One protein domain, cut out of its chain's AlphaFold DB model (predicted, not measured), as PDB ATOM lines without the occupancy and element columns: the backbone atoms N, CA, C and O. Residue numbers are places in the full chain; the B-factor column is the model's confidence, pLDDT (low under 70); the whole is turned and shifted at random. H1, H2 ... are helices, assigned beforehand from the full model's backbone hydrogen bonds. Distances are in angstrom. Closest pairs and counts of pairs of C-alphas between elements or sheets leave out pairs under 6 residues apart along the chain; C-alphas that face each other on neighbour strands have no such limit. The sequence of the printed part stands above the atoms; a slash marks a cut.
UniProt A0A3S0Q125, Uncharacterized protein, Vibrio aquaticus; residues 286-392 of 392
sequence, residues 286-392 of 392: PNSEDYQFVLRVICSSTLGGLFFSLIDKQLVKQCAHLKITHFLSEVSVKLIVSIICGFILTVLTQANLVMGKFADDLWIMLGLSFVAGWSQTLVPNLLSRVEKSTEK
ATOM      1  N   PRO A 286      -8.046 -57.559 -30.246       61.25
ATOM      2  CA  PRO A 286      -9.381 -58.167 -30.175       61.25
ATOM      3  C   PRO A 286      -9.889 -58.438 -28.747       61.25
ATOM      4  O   PRO A 286     -11.079 -58.679 -28.560       61.25
ATOM      5  N   ASN A 287      -9.009 -58.374 -27.742       63.94
ATOM      6  CA  ASN A 287      -9.354 -58.560 -26.327       63.94
ATOM      7  C   ASN A 287      -9.594 -57.243 -25.575       63.94
ATOM      8  O   ASN A 287      -9.767 -57.269 -24.360       63.94
ATOM      9  N   SER A 288      -9.582 -56.095 -26.258       71.62
ATOM     10  CA  SER A 288      -9.912 -54.826 -25.607       71.62
ATOM     11  C   SER A 288     -11.395 -54.797 -25.215       71.62
ATOM     12  O   SER A 288     -12.275 -55.118 -26.021       71.62
ATOM     13  N   GLU A 289     -11.687 -54.420 -23.968       73.12
ATOM     14  CA  GLU A 289     -13.064 -54.239 -23.485       73.12
ATOM     15  C   GLU A 289     -13.818 -53.202 -24.336       73.12
ATOM     16  O   GLU A 289     -14.993 -53.395 -24.659       73.12
ATOM     17  N   ASP A 290     -13.100 -52.184 -24.817       73.56
ATOM     18  CA  ASP A 290     -13.600 -51.154 -25.728       73.56
ATOM     19  C   ASP A 290     -14.129 -51.737 -27.045       73.56
ATOM     20  O   ASP A 290     -15.189 -51.332 -27.528       73.56
ATOM     21  N   TYR A 291     -13.446 -52.735 -27.620       72.62
ATOM     22  CA  TYR A 291     -13.897 -53.379 -28.855       72.62
ATOM     23  C   TYR A 291     -15.217 -54.128 -28.654       72.62
ATOM     24  O   TYR A 291     -16.141 -53.996 -29.462       72.62
ATOM     25  N   GLN A 292     -15.343 -54.881 -27.556       75.88
ATOM     26  CA  GLN A 292     -16.596 -55.572 -27.250       75.88
ATOM     27  C   GLN A 292     -17.737 -54.591 -26.986       75.88
ATOM     28  O   GLN A 292     -18.872 -54.855 -27.388       75.88
ATOM     29  N   PHE A 293     -17.452 -53.465 -26.331       81.00
ATOM     30  CA  PHE A 293     -18.437 -52.420 -26.087       81.00
ATOM     31  C   PHE A 293     -18.949 -51.806 -27.397       81.00
ATOM     32  O   PHE A 293     -20.158 -51.799 -27.639       81.00
ATOM     33  N   VAL A 294     -18.043 -51.388 -28.289       80.25
ATOM     34  CA  VAL A 294     -18.393 -50.823 -29.604       80.25
ATOM     35  C   VAL A 294     -19.208 -51.814 -30.435       80.25
ATOM     36  O   VAL A 294     -20.226 -51.438 -31.016       80.25
ATOM     37  N   LEU A 295     -18.828 -53.095 -30.445       78.00
ATOM     38  CA  LEU A 295     -19.567 -54.127 -31.172       78.00
ATOM     39  C   LEU A 295     -21.006 -54.277 -30.649       78.00
ATOM     40  O   LEU A 295     -21.949 -54.340 -31.438       78.00
ATOM     41  N   ARG A 296     -21.199 -54.279 -29.323       81.25
ATOM     42  CA  ARG A 296     -22.536 -54.366 -28.711       81.25
ATOM     43  C   ARG A 296     -23.389 -53.136 -29.036       81.25
ATOM     44  O   ARG A 296     -24.573 -53.293 -29.334       81.25
ATOM     45  N   VAL A 297     -22.796 -51.939 -29.051       83.38
ATOM     46  CA  VAL A 297     -23.466 -50.693 -29.469       83.38
ATOM     47  C   VAL A 297     -23.905 -50.771 -30.931       83.38
ATOM     48  O   VAL A 297     -25.064 -50.480 -31.235       83.38
ATOM     49  N   ILE A 298     -23.031 -51.231 -31.834       83.56
ATOM     50  CA  ILE A 298     -23.357 -51.419 -33.255       83.56
ATOM     51  C   ILE A 298     -24.510 -52.417 -33.408       83.56
ATOM     52  O   ILE A 298     -25.491 -52.110 -34.086       83.56
ATOM     53  N   CYS A 299     -24.443 -53.579 -32.751       80.81
ATOM     54  CA  CYS A 299     -25.504 -54.588 -32.808       80.81
ATOM     55  C   CYS A 299     -26.846 -54.040 -32.304       80.81
ATOM     56  O   CYS A 299     -27.864 -54.206 -32.975       80.81
ATOM     57  N   SER A 300     -26.846 -53.345 -31.162       83.38
ATOM     58  CA  SER A 300     -28.063 -52.764 -30.583       83.38
ATOM     59  C   SER A 300     -28.682 -51.693 -31.491       83.38
ATOM     60  O   SER A 300     -29.884 -51.707 -31.761       83.38
ATOM     61  N   SER A 301     -27.849 -50.816 -32.053       86.44
ATOM     62  CA  SER A 301     -28.277 -49.765 -32.988       86.44
ATOM     63  C   SER A 301     -28.813 -50.338 -34.301       86.44
ATOM     64  O   SER A 301     -29.807 -49.854 -34.841       86.44
ATOM     65  N   THR A 302     -28.189 -51.409 -34.798       82.62
ATOM     66  CA  THR A 302     -28.630 -52.125 -36.004       82.62
ATOM     67  C   THR A 302     -29.989 -52.784 -35.780       82.62
ATOM     68  O   THR A 302     -30.863 -52.682 -36.638       82.62
ATOM     69  N   LEU A 303     -30.207 -53.410 -34.618       79.44
ATOM     70  CA  LEU A 303     -31.506 -53.980 -34.250       79.44
ATOM     71  C   LEU A 303     -32.601 -52.905 -34.204       79.44
ATOM     72  O   LEU A 303     -33.686 -53.128 -34.739       79.44
ATOM     73  N   GLY A 304     -32.306 -51.728 -33.645       79.62
ATOM     74  CA  GLY A 304     -33.221 -50.581 -33.663       79.62
ATOM     75  C   GLY A 304     -33.570 -50.127 -35.084       79.62
ATOM     76  O   GLY A 304     -34.744 -49.971 -35.422       79.62
ATOM     77  N   GLY A 305     -32.562 -49.996 -35.951       80.44
ATOM     78  CA  GLY A 305     -32.744 -49.624 -37.358       80.44
ATOM     79  C   GLY A 305     -33.510 -50.661 -38.191       80.44
ATOM     80  O   GLY A 305     -34.298 -50.298 -39.072       80.44
ATOM     81  N   LEU A 306     -33.333 -51.955 -37.897       78.38
ATOM     82  CA  LEU A 306     -34.117 -53.039 -38.501       78.38
ATOM     83  C   LEU A 306     -35.589 -52.932 -38.093       78.38
ATOM     84  O   LEU A 306     -36.463 -52.983 -38.956       78.38
ATOM     85  N   PHE A 307     -35.869 -52.724 -36.803       77.75
ATOM     86  CA  PHE A 307     -37.234 -52.529 -36.307       77.75
ATOM     87  C   PHE A 307     -37.911 -51.316 -36.950       77.75
ATOM     88  O   PHE A 307     -39.055 -51.416 -37.394       77.75
ATOM     89  N   PHE A 308     -37.195 -50.195 -37.071       78.94
ATOM     90  CA  PHE A 308     -37.687 -49.015 -37.782       78.94
ATOM     91  C   PHE A 308     -38.075 -49.340 -39.229       78.94
ATOM     92  O   PHE A 308     -39.176 -49.018 -39.673       78.94
ATOM     93  N   SER A 309     -37.185 -50.030 -39.945       72.50
ATOM     94  CA  SER A 309     -37.379 -50.362 -41.359       72.50
ATOM     95  C   SER A 309     -38.539 -51.339 -41.583       72.50
ATOM     96  O   SER A 309     -39.230 -51.237 -42.590       72.50
ATOM     97  N   LEU A 310     -38.790 -52.256 -40.644       68.50
ATOM     98  CA  LEU A 310     -39.897 -53.218 -40.722       68.50
ATOM     99  C   LEU A 310     -41.271 -52.597 -40.415       68.50
ATOM    100  O   LEU A 310     -42.285 -53.078 -40.916       68.50
ATOM    101  N   ILE A 311     -41.319 -51.546 -39.590       71.69
ATOM    102  CA  ILE A 311     -42.569 -50.878 -39.181       71.69
ATOM    103  C   ILE A 311     -42.974 -49.767 -40.170       71.69
ATOM    104  O   ILE A 311     -44.138 -49.353 -40.201       71.69
ATOM    105  N   ASP A 312     -42.045 -49.299 -41.005       70.38
ATOM    106  CA  ASP A 312     -42.281 -48.255 -42.000       70.38
ATOM    107  C   ASP A 312     -43.248 -48.721 -43.108       70.38
ATOM    108  O   ASP A 312     -42.879 -49.345 -44.108       70.38
ATOM    109  N   LYS A 313     -44.532 -48.385 -42.933       58.66
ATOM    110  CA  LYS A 313     -45.615 -48.729 -43.865       58.66
ATOM    111  C   LYS A 313     -45.407 -48.144 -45.265       58.66
ATOM    112  O   LYS A 313     -45.965 -48.692 -46.214       58.66
ATOM    113  N   GLN A 314     -44.663 -47.044 -45.407       57.56
ATOM    114  CA  GLN A 314     -44.374 -46.457 -46.717       57.56
ATOM    115  C   GLN A 314     -43.314 -47.279 -47.450       57.56
ATOM    116  O   GLN A 314     -43.527 -47.610 -48.615       57.56
ATOM    117  N   LEU A 315     -42.262 -47.714 -46.747       62.81
ATOM    118  CA  LEU A 315     -41.247 -48.617 -47.297       62.81
ATOM    119  C   LEU A 315     -41.875 -49.935 -47.778       62.81
ATOM    120  O   LEU A 315     -41.624 -50.378 -48.898       62.81
ATOM    121  N   VAL A 316     -42.751 -50.534 -46.964       57.97
ATOM    122  CA  VAL A 316     -43.444 -51.786 -47.313       57.97
ATOM    123  C   VAL A 316     -44.349 -51.612 -48.538       57.97
ATOM    124  O   VAL A 316     -44.363 -52.474 -49.416       57.97
ATOM    125  N   LYS A 317     -45.074 -50.489 -48.643       55.34
ATOM    126  CA  LYS A 317     -45.921 -50.190 -49.811       55.34
ATOM    127  C   LYS A 317     -45.108 -49.946 -51.082       55.34
ATOM    128  O   LYS A 317     -45.485 -50.449 -52.134       55.34
ATOM    129  N   GLN A 318     -43.995 -49.222 -50.989       57.31
ATOM    130  CA  GLN A 318     -43.101 -48.979 -52.126       57.31
ATOM    131  C   GLN A 318     -42.467 -50.286 -52.624       57.31
ATOM    132  O   GLN A 318     -42.362 -50.516 -53.824       57.31
ATOM    133  N   CYS A 319     -42.126 -51.200 -51.715       56.06
ATOM    134  CA  CYS A 319     -41.477 -52.462 -52.069       56.06
ATOM    135  C   CYS A 319     -42.411 -53.515 -52.680       56.06
ATOM    136  O   CYS A 319     -41.919 -54.460 -53.289       56.06
ATOM    137  N   ALA A 320     -43.735 -53.355 -52.587       55.31
ATOM    138  CA  ALA A 320     -44.685 -54.258 -53.243       55.31
ATOM    139  C   ALA A 320     -44.605 -54.204 -54.783       55.31
ATOM    140  O   ALA A 320     -45.004 -55.155 -55.453       55.31
ATOM    141  N   HIS A 321     -44.075 -53.111 -55.341       52.97
ATOM    142  CA  HIS A 321     -43.984 -52.877 -56.786       52.97
ATOM    143  C   HIS A 321     -42.540 -52.820 -57.315       52.97
ATOM    144  O   HIS A 321     -42.333 -52.696 -58.521       52.97
ATOM    145  N   LEU A 322     -41.537 -52.940 -56.436       62.78
ATOM    146  CA  LEU A 322     -40.117 -52.775 -56.760       62.78
ATOM    147  C   LEU A 322     -39.333 -54.086 -56.621       62.78
ATOM    148  O   LEU A 322     -39.764 -55.045 -55.984       62.78
ATOM    149  N   LYS A 323     -38.140 -54.127 -57.225       66.06
ATOM    150  CA  LYS A 323     -37.215 -55.260 -57.098       66.06
ATOM    151  C   LYS A 323     -36.699 -55.370 -55.658       66.06
ATOM    152  O   LYS A 323     -36.444 -54.364 -54.999       66.06
ATOM    153  N   ILE A 324     -36.447 -56.602 -55.206       66.12
ATOM    154  CA  ILE A 324     -35.847 -56.908 -53.891       66.12
ATOM    155  C   ILE A 324     -34.525 -56.148 -53.655       66.12
ATOM    156  O   ILE A 324     -34.182 -55.813 -52.524       66.12
ATOM    157  N   THR A 325     -33.800 -55.828 -54.731       64.50
ATOM    158  CA  THR A 325     -32.557 -55.047 -54.714       64.50
ATOM    159  C   THR A 325     -32.760 -53.635 -54.175       64.50
ATOM    160  O   THR A 325     -31.947 -53.176 -53.372       64.50
ATOM    161  N   HIS A 326     -33.867 -52.981 -54.529       67.75
ATOM    162  CA  HIS A 326     -34.197 -51.642 -54.052       67.75
ATOM    163  C   HIS A 326     -34.423 -51.659 -52.542       67.75
ATOM    164  O   HIS A 326     -33.798 -50.883 -51.815       67.75
ATOM    165  N   PHE A 327     -35.240 -52.607 -52.068       69.31
ATOM    166  CA  PHE A 327     -35.508 -52.811 -50.645       69.31
ATOM    167  C   PHE A 327     -34.213 -53.016 -49.854       69.31
ATOM    168  O   PHE A 327     -33.972 -52.323 -48.868       69.31
ATOM    169  N   LEU A 328     -33.343 -53.914 -50.323       70.44
ATOM    170  CA  LEU A 328     -32.057 -54.173 -49.675       70.44
ATOM    171  C   LEU A 328     -31.173 -52.921 -49.637       70.44
ATOM    172  O   LEU A 328     -30.552 -52.656 -48.608       70.44
ATOM    173  N   SER A 329     -31.138 -52.129 -50.714       72.50
ATOM    174  CA  SER A 329     -30.351 -50.890 -50.755       72.50
ATOM    175  C   SER A 329     -30.854 -49.852 -49.746       72.50
ATOM    176  O   SER A 329     -30.061 -49.240 -49.035       72.50
ATOM    177  N   GLU A 330     -32.170 -49.685 -49.625       73.31
ATOM    178  CA  GLU A 330     -32.776 -48.674 -48.762       73.31
ATOM    179  C   GLU A 330     -32.683 -49.053 -47.282       73.31
ATOM    180  O   GLU A 330     -32.323 -48.223 -46.443       73.31
ATOM    181  N   VAL A 331     -32.914 -50.332 -46.970       75.62
ATOM    182  CA  VAL A 331     -32.677 -50.886 -45.633       75.62
ATOM    183  C   VAL A 331     -31.206 -50.726 -45.252       75.62
ATOM    184  O   VAL A 331     -30.920 -50.273 -44.150       75.62
ATOM    185  N   SER A 332     -30.268 -51.003 -46.164       77.81
ATOM    186  CA  SER A 332     -28.831 -50.857 -45.883       77.81
ATOM    187  C   SER A 332     -28.465 -49.428 -45.476       77.81
ATOM    188  O   SER A 332     -27.810 -49.232 -44.454       77.81
ATOM    189  N   VAL A 333     -28.951 -48.415 -46.205       79.06
ATOM    190  CA  VAL A 333     -28.721 -47.003 -45.853       79.06
ATOM    191  C   VAL A 333     -29.314 -46.669 -44.483       79.06
ATOM    192  O   VAL A 333     -28.624 -46.088 -43.641       79.06
ATOM    193  N   LYS A 334     -30.565 -47.072 -44.221       78.62
ATOM    194  CA  LYS A 334     -31.226 -46.839 -42.927       78.62
ATOM    195  C   LYS A 334     -30.466 -47.494 -41.771       78.62
ATOM    196  O   LYS A 334     -30.313 -46.869 -40.721       78.62
ATOM    197  N   LEU A 335     -29.949 -48.708 -41.949       82.75
ATOM    198  CA  LEU A 335     -29.154 -49.391 -40.926       82.75
ATOM    199  C   LEU A 335     -27.863 -48.648 -40.615       82.75
ATOM    200  O   LEU A 335     -27.517 -48.496 -39.446       82.75
ATOM    201  N   ILE A 336     -27.185 -48.124 -41.631       82.38
ATOM    202  CA  ILE A 336     -25.938 -47.399 -41.404       82.38
ATOM    203  C   ILE A 336     -26.189 -46.085 -40.660       82.38
ATOM    204  O   ILE A 336     -25.487 -45.789 -39.694       82.38
ATOM    205  N   VAL A 337     -27.223 -45.331 -41.042       83.94
ATOM    206  CA  VAL A 337     -27.636 -44.129 -40.297       83.94
ATOM    207  C   VAL A 337     -27.949 -44.480 -38.840       83.94
ATOM    208  O   VAL A 337     -27.515 -43.780 -37.930       83.94
ATOM    209  N   SER A 338     -28.623 -45.608 -38.610       85.69
ATOM    210  CA  SER A 338     -28.961 -46.088 -37.265       85.69
ATOM    211  C   SER A 338     -27.711 -46.383 -36.426       85.69
ATOM    212  O   SER A 338     -27.641 -45.974 -35.267       85.69
ATOM    213  N   ILE A 339     -26.697 -47.027 -37.017       85.50
ATOM    214  CA  ILE A 339     -25.397 -47.279 -36.375       85.50
ATOM    215  C   ILE A 339     -24.704 -45.961 -36.007       85.50
ATOM    216  O   ILE A 339     -24.236 -45.813 -34.879       85.50
ATOM    217  N   ILE A 340     -24.670 -44.989 -36.927       85.94
ATOM    218  CA  ILE A 340     -24.062 -43.671 -36.685       85.94
ATOM    219  C   ILE A 340     -24.773 -42.954 -35.530       85.94
ATOM    220  O   ILE A 340     -24.110 -42.449 -34.624       85.94
ATOM    221  N   CYS A 341     -26.109 -42.940 -35.517       85.62
ATOM    222  CA  CYS A 341     -26.892 -42.327 -34.444       85.62
ATOM    223  C   CYS A 341     -26.602 -42.961 -33.077       85.62
ATOM    224  O   CYS A 341     -26.366 -42.238 -32.107       85.62
ATOM    225  N   GLY A 342     -26.575 -44.294 -32.990       86.19
ATOM    226  CA  GLY A 342     -26.257 -44.986 -31.741       86.19
ATOM    227  C   GLY A 342     -24.828 -44.732 -31.258       86.19
ATOM    228  O   GLY A 342     -24.612 -44.514 -30.064       86.19
ATOM    229  N   PHE A 343     -23.863 -44.660 -32.180       86.38
ATOM    230  CA  PHE A 343     -22.481 -44.317 -31.852       86.38
ATOM    231  C   PHE A 343     -22.351 -42.881 -31.326       86.38
ATOM    232  O   PHE A 343     -21.754 -42.662 -30.275       86.38
ATOM    233  N   ILE A 344     -22.971 -41.902 -31.996       86.88
ATOM    234  CA  ILE A 344     -22.970 -40.501 -31.545       86.88
ATOM    235  C   ILE A 344     -23.608 -40.382 -30.160       86.88
ATOM    236  O   ILE A 344     -23.029 -39.755 -29.278       86.88
ATOM    237  N   LEU A 345     -24.775 -40.998 -29.936       86.31
ATOM    238  CA  LEU A 345     -25.444 -40.927 -28.636       86.31
ATOM    239  C   LEU A 345     -24.594 -41.550 -27.522       86.31
ATOM    240  O   LEU A 345     -24.529 -41.006 -26.419       86.31
ATOM    241  N   THR A 346     -23.906 -42.650 -27.822       85.56
ATOM    242  CA  THR A 346     -22.968 -43.298 -26.901       85.56
ATOM    243  C   THR A 346     -21.835 -42.350 -26.511       85.56
ATOM    244  O   THR A 346     -21.587 -42.155 -25.322       85.56
ATOM    245  N   VAL A 347     -21.208 -41.692 -27.491       85.44
ATOM    246  CA  VAL A 347     -20.134 -40.715 -27.248       85.44
ATOM    247  C   VAL A 347     -20.640 -39.521 -26.436       85.44
ATOM    248  O   VAL A 347     -19.994 -39.123 -25.471       85.44
ATOM    249  N   LEU A 348     -21.817 -38.976 -26.762       85.19
ATOM    250  CA  LEU A 348     -22.424 -37.871 -26.009       85.19
ATOM    251  C   LEU A 348     -22.738 -38.255 -24.557       85.19
ATOM    252  O   LEU A 348     -22.624 -37.418 -23.660       85.19
ATOM    253  N   THR A 349     -23.125 -39.510 -24.327       85.00
ATOM    254  CA  THR A 349     -23.439 -40.010 -22.985       85.00
ATOM    255  C   THR A 349     -22.175 -40.212 -22.158       85.00
ATOM    256  O   THR A 349     -22.117 -39.747 -21.022       85.00
ATOM    257  N   GLN A 350     -21.127 -40.798 -22.747       83.38
ATOM    258  CA  GLN A 350     -19.820 -40.938 -22.094       83.38
ATOM    259  C   GLN A 350     -19.134 -39.591 -21.836       83.38
ATOM    260  O   GLN A 350     -18.495 -39.414 -20.804       83.38
ATOM    261  N   ALA A 351     -19.318 -38.610 -22.721       83.69
ATOM    262  CA  ALA A 351     -18.847 -37.240 -22.518       83.69
ATOM    263  C   ALA A 351     -19.668 -36.455 -21.472       83.69
ATOM    264  O   ALA A 351     -19.396 -35.279 -21.236       83.69
ATOM    265  N   ASN A 352     -20.683 -37.080 -20.855       82.81
ATOM    266  CA  ASN A 352     -21.603 -36.470 -19.893       82.81
ATOM    267  C   ASN A 352     -22.352 -35.235 -20.436       82.81
ATOM    268  O   ASN A 352     -22.767 -34.358 -19.681       82.81
ATOM    269  N   LEU A 353     -22.552 -35.172 -21.757       79.75
ATOM    270  CA  LEU A 353     -23.289 -34.095 -22.427       79.75
ATOM    271  C   LEU A 353     -24.796 -34.373 -22.449       79.75
ATOM    272  O   LEU A 353     -25.610 -33.454 -22.389       79.75
ATOM    273  N   VAL A 354     -25.179 -35.649 -22.519       77.56
ATOM    274  CA  VAL A 354     -26.576 -36.098 -22.525       77.56
ATOM    275  C   VAL A 354     -26.688 -37.331 -21.644       77.56
ATOM    276  O   VAL A 354     -25.938 -38.271 -21.834       77.56
ATOM    277  N   MET A 355     -27.629 -37.366 -20.695       77.81
ATOM    278  CA  MET A 355     -27.922 -38.583 -19.914       77.81
ATOM    279  C   MET A 355     -26.709 -39.221 -19.188       77.81
ATOM    280  O   MET A 355     -26.770 -40.386 -18.811       77.81
ATOM    281  N   GLY A 356     -25.633 -38.473 -18.911       77.81
ATOM    282  CA  GLY A 356     -24.365 -39.048 -18.434       77.81
ATOM    283  C   GLY A 356     -24.388 -39.698 -17.047       77.81
ATOM    284  O   GLY A 356     -23.479 -40.445 -16.712       77.81
ATOM    285  N   LYS A 357     -25.477 -39.544 -16.277       83.75
ATOM    286  CA  LYS A 357     -25.739 -40.363 -15.073       83.75
ATOM    287  C   LYS A 357     -25.837 -41.865 -15.370       83.75
ATOM    288  O   LYS A 357     -25.794 -42.661 -14.440       83.75
ATOM    289  N   PHE A 358     -26.008 -42.234 -16.637       84.62
ATOM    290  CA  PHE A 358     -26.124 -43.614 -17.097       84.62
ATOM    291  C   PHE A 358     -24.893 -44.095 -17.882       84.62
ATOM    292  O   PHE A 358     -24.941 -45.181 -18.447       84.62
ATOM    293  N   ALA A 359     -23.804 -43.313 -17.928       81.50
ATOM    294  CA  ALA A 359     -22.616 -43.638 -18.724       81.50
ATOM    295  C   ALA A 359     -21.958 -44.973 -18.326       81.50
ATOM    296  O   ALA A 359     -21.428 -45.668 -19.193       81.50
ATOM    297  N   ASP A 360     -22.050 -45.347 -17.047       83.56
ATOM    298  CA  ASP A 360     -21.446 -46.570 -16.502       83.56
ATOM    299  C   ASP A 360     -22.366 -47.807 -16.597       83.56
ATOM    300  O   ASP A 360     -21.923 -48.932 -16.359       83.56
ATOM    301  N   ASP A 361     -23.649 -47.637 -16.949       88.12
ATOM    302  CA  ASP A 361     -24.602 -48.748 -17.059       88.12
ATOM    303  C   ASP A 361     -24.692 -49.251 -18.504       88.12
ATOM    304  O   ASP A 361     -25.377 -48.685 -19.362       88.12
ATOM    305  N   LEU A 362     -24.024 -50.378 -18.759       84.56
ATOM    306  CA  LEU A 362     -24.002 -51.028 -20.066       84.56
ATOM    307  C   LEU A 362     -25.409 -51.291 -20.626       84.56
ATOM    308  O   LEU A 362     -25.632 -51.085 -21.817       84.56
ATOM    309  N   TRP A 363     -26.363 -51.758 -19.819       88.38
ATOM    310  CA  TRP A 363     -27.687 -52.130 -20.326       88.38
ATOM    311  C   TRP A 363     -28.489 -50.907 -20.745       88.38
ATOM    312  O   TRP A 363     -29.162 -50.934 -21.779       88.38
ATOM    313  N   ILE A 364     -28.367 -49.814 -19.990       87.81
ATOM    314  CA  ILE A 364     -28.985 -48.537 -20.348       87.81
ATOM    315  C   ILE A 364     -28.332 -47.976 -21.614       87.81
ATOM    316  O   ILE A 364     -29.045 -47.548 -22.519       87.81
ATOM    317  N   MET A 365     -27.006 -48.062 -21.743       86.50
ATOM    318  CA  MET A 365     -26.285 -47.644 -22.951       86.50
ATOM    319  C   MET A 365     -26.718 -48.429 -24.195       86.50
ATOM    320  O   MET A 365     -26.932 -47.848 -25.264       86.50
ATOM    321  N   LEU A 366     -26.920 -49.744 -24.067       86.38
ATOM    322  CA  LEU A 366     -27.450 -50.568 -25.153       86.38
ATOM    323  C   LEU A 366     -28.902 -50.210 -25.486       86.38
ATOM    324  O   LEU A 366     -29.234 -50.119 -26.668       86.38
ATOM    325  N   GLY A 367     -29.745 -49.955 -24.482       87.25
ATOM    326  CA  GLY A 367     -31.119 -49.491 -24.685       87.25
ATOM    327  C   GLY A 367     -31.183 -48.136 -25.395       87.25
ATOM    328  O   GLY A 367     -31.932 -47.975 -26.355       87.25
ATOM    329  N   LEU A 368     -30.342 -47.180 -24.996       88.12
ATOM    330  CA  LEU A 368     -30.223 -45.878 -25.654       88.12
ATOM    331  C   LEU A 368     -29.741 -46.016 -27.099       88.12
ATOM    332  O   LEU A 368     -30.303 -45.385 -27.989       88.12
ATOM    333  N   SER A 369     -28.764 -46.888 -27.348       87.94
ATOM    334  CA  SER A 369     -28.275 -47.192 -28.698       87.94
ATOM    335  C   SER A 369     -29.374 -47.794 -29.583       87.94
ATOM    336  O   SER A 369     -29.536 -47.384 -30.731       87.94
ATOM    337  N   PHE A 370     -30.189 -48.704 -29.038       86.81
ATOM    338  CA  PHE A 370     -31.357 -49.254 -29.732       86.81
ATOM    339  C   PHE A 370     -32.371 -48.161 -30.081       86.81
ATOM    340  O   PHE A 370     -32.812 -48.063 -31.224       86.81
ATOM    341  N   VAL A 371     -32.724 -47.311 -29.111       87.31
ATOM    342  CA  VAL A 371     -33.710 -46.236 -29.305       87.31
ATOM    343  C   VAL A 371     -33.193 -45.178 -30.283       87.31
ATOM    344  O   VAL A 371     -33.966 -44.693 -31.107       87.31
ATOM    345  N   ALA A 372     -31.899 -44.861 -30.261       86.62
ATOM    346  CA  ALA A 372     -31.264 -43.983 -31.243       86.62
ATOM    347  C   ALA A 372     -31.271 -44.583 -32.652       86.62
ATOM    348  O   ALA A 372     -31.516 -43.866 -33.619       86.62
ATOM    349  N   GLY A 373     -31.041 -45.892 -32.770       81.94
ATOM    350  CA  GLY A 373     -31.152 -46.602 -34.040       81.94
ATOM    351  C   GLY A 373     -32.590 -46.656 -34.564       81.94
ATOM    352  O   GLY A 373     -32.824 -46.498 -35.757       81.94
ATOM    353  N   TRP A 374     -33.572 -46.825 -33.676       83.75
ATOM    354  CA  TRP A 374     -34.991 -46.818 -34.039       83.75
ATOM    355  C   TRP A 374     -35.477 -45.411 -34.421       83.75
ATOM    356  O   TRP A 374     -36.219 -45.234 -35.387       83.75
ATOM    357  N   SER A 375     -35.052 -44.385 -33.687       81.62
ATOM    358  CA  SER A 375     -35.473 -43.001 -33.884       81.62
ATOM    359  C   SER A 375     -34.324 -42.162 -34.441       81.62
ATOM    360  O   SER A 375     -33.610 -41.478 -33.712       81.62
ATOM    361  N   GLN A 376     -34.195 -42.151 -35.769       66.31
ATOM    362  CA  GLN A 376     -33.177 -41.359 -36.480       66.31
ATOM    363  C   GLN A 376     -33.303 -39.838 -36.238       66.31
ATOM    364  O   GLN A 376     -32.364 -39.085 -36.485       66.31
ATOM    365  N   THR A 377     -34.442 -39.367 -35.715       71.81
ATOM    366  CA  THR A 377     -34.674 -37.965 -35.327       71.81
ATOM    367  C   THR A 377     -34.299 -37.657 -33.875       71.81
ATOM    368  O   THR A 377     -34.180 -36.484 -33.515       71.81
ATOM    369  N   LEU A 378     -34.069 -38.668 -33.029       74.25
ATOM    370  CA  LEU A 378     -33.727 -38.489 -31.617       74.25
ATOM    371  C   LEU A 378     -32.405 -37.740 -31.438       74.25
ATOM    372  O   LEU A 378     -32.342 -36.773 -30.681       74.25
ATOM    373  N   VAL A 379     -31.357 -38.163 -32.147       73.19
ATOM    374  CA  VAL A 379     -30.011 -37.581 -32.019       73.19
ATOM    375  C   VAL A 379     -29.971 -36.116 -32.486       73.19
ATOM    376  O   VAL A 379     -29.511 -35.282 -31.705       73.19
ATOM    377  N   PRO A 380     -30.522 -35.739 -33.661       68.12
ATOM    378  CA  PRO A 380     -30.646 -34.329 -34.055       68.12
ATOM    379  C   PRO A 380     -31.422 -33.469 -33.041       68.12
ATOM    380  O   PRO A 380     -31.034 -32.341 -32.727       68.12
ATOM    381  N   ASN A 381     -32.507 -34.007 -32.476       74.44
ATOM    382  CA  ASN A 381     -33.311 -33.298 -31.479       74.44
ATOM    383  C   ASN A 381     -32.573 -33.106 -30.145       74.44
ATOM    384  O   ASN A 381     -32.779 -32.098 -29.469       74.44
ATOM    385  N   LEU A 382     -31.717 -34.050 -29.754       72.75
ATOM    386  CA  LEU A 382     -30.878 -33.921 -28.563       72.75
ATOM    387  C   LEU A 382     -29.757 -32.899 -28.780       72.75
ATOM    388  O   LEU A 382     -29.583 -32.021 -27.941       72.75
ATOM    389  N   LEU A 383     -29.065 -32.951 -29.921       72.00
ATOM    390  CA  LEU A 383     -27.997 -32.002 -30.264       72.00
ATOM    391  C   LEU A 383     -28.501 -30.553 -30.311       72.00
ATOM    392  O   LEU A 383     -27.925 -29.685 -29.662       72.00
ATOM    393  N   SER A 384     -29.637 -30.305 -30.968       72.56
ATOM    394  CA  SER A 384     -30.236 -28.961 -31.026       72.56
ATOM    395  C   SER A 384     -30.672 -28.417 -29.658       72.56
ATOM    396  O   SER A 384     -30.730 -27.204 -29.456       72.56
ATOM    397  N   ARG A 385     -30.988 -29.289 -28.688       72.38
ATOM    398  CA  ARG A 385     -31.267 -28.878 -27.302       72.38
ATOM    399  C   ARG A 385     -29.992 -28.547 -26.533       72.38
ATOM    400  O   ARG A 385     -30.012 -27.597 -25.754       72.38
ATOM    401  N   VAL A 386     -28.915 -29.302 -26.756       69.38
ATOM    402  CA  VAL A 386     -27.600 -29.028 -26.161       69.38
ATOM    403  C   VAL A 386     -27.072 -27.678 -26.654       69.38
ATOM    404  O   VAL A 386     -26.735 -26.834 -25.824       69.38
ATOM    405  N   GLU A 387     -27.112 -27.406 -27.962       67.19
ATOM    406  CA  GLU A 387     -26.727 -26.100 -28.527       67.19
ATOM    407  C   GLU A 387     -27.501 -24.944 -27.879       67.19
ATOM    408  O   GLU A 387     -26.898 -24.040 -27.304       67.19
ATOM    409  N   LYS A 388     -28.838 -25.031 -27.834       68.81
ATOM    410  CA  LYS A 388     -29.689 -24.002 -27.204       68.81
ATOM    411  C   LYS A 388     -29.431 -23.796 -25.712       68.81
ATOM    412  O   LYS A 388     -29.733 -22.729 -25.185       68.81
ATOM    413  N   SER A 389     -28.947 -24.818 -25.010       64.12
ATOM    414  CA  SER A 389     -28.592 -24.705 -23.591       64.12
ATOM    415  C   SER A 389     -27.229 -24.054 -23.360       64.12
ATOM    416  O   SER A 389     -27.001 -23.541 -22.273       64.12
ATOM    417  N   THR A 390     -26.361 -24.052 -24.375       56.78
ATOM    418  CA  THR A 390     -24.999 -23.498 -24.308       56.78
ATOM    419  C   THR A 390     -24.963 -22.009 -24.689       56.78
ATOM    420  O   THR A 390     -24.003 -21.314 -24.384       56.78
ATOM    421  N   GLU A 391     -26.022 -21.498 -25.331       52.66
ATOM    422  CA  GLU A 391     -26.207 -20.074 -25.672       52.66
ATOM    423  C   GLU A 391     -26.814 -19.222 -24.533       52.66
ATOM    424  O   GLU A 391     -27.093 -18.037 -24.726       52.66
ATOM    425  N   LYS A 392     -27.027 -19.803 -23.347       39.19
ATOM    426  CA  LYS A 392     -27.404 -19.094 -22.113       39.19
ATOM    427  C   LYS A 392     -26.262 -19.140 -21.118       39.19
ATOM    428  O   LYS A 392     -26.109 -18.132 -20.393       39.19
TER     429      LYS A 392
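Overview. This is residues 286 to 392 of the 392 residues of an uncharacterized protein of Vibrio aquaticus (UniProt A0A3S0Q125). H1, H3 and H4 pack on one another at an angle and make the core, with the long H3 crossing H1 on one side and H4 packed on both H1 and H3. The short H2 joins the last residues of H1 to the first of H3, and H5 leads away from the core as an arm that meets H3 near Val 379; residues 286 to 292, 320 to 325 and 387 to 392 stick out. The printed part has 107 residues with five named helices, H1 to H5 in order along the chain, and no named strand; the class is all helix. It is only just loose, close to compact, with a radius of gyration of the C-alphas of 15.7 A, and its outline is flat, 48 by 42 by 17 A.

Arrangement. H1, residues 289 to 311, and H3, residues 324 to 350, touch at a steep tilt of 47 degrees, opposite ways, with their closest C-alphas, of Gly 305 and Leu 335, 5.1 A apart. H1 touches H4, residues 362 to 374, the same way at 36 degrees, only just a steep tilt; the closest C-alphas, of Gly 304 and Trp 374, are 4.2 A apart. H2, residues 313 to 319, and H3 are a helical hairpin that only just touches, with 3 pairs of C-alphas within 8 A, through residues 326 to 327 of H3; the closest C-alphas, of Cys 319 and Phe 327, are 6.1 A apart. H3 is the hub, touching four helices. H3 and H4 are a helical hairpin at a steep tilt of 41 degrees, H3 touching with residues 335 to 346 alone; the closest C-alphas, of Ser 338 and Gly 373, are 3.9 A apart. H3 and H5, residues 378 to 390, only just touch, with 3 pairs within 8 A, the closest C-alphas being those of Cys 341 and Val 379, 6.2 A apart. H1 and H5 are apart. In H1, H2, H3, H4 and H5 every O i to N i+4 pair is within hydrogen-bond range.

Along the chain. H1 begins with C-alpha 289 at (-13.064, -54.239, -23.485) and is 33.6 A from first to last C-alpha. H2 is 9.9 A long. H3, the longest helix, is 39.0 A long and ends with C-alpha 350 at (-19.820, -40.938, -22.094). H4 is 18.3 A and H5 18.8 A long; C-alpha 390, the last of H5, is at (-24.999, -23.498, -24.308).

Size, cuts and confidence. The C-alphas of Lys 323 and Lys 392, the two farthest apart, are 51.3 A apart. The printed part has no cut. The link from H3 to H4, 11 residues, is long, and the links from H1 to H2, H2 to H3 and H4 to H5 are tight. The mean pLDDT of the printed part is 75.8; residues 286 to 287, 310, 313 to 327, 376, 380 and 386 to 392 are under 70.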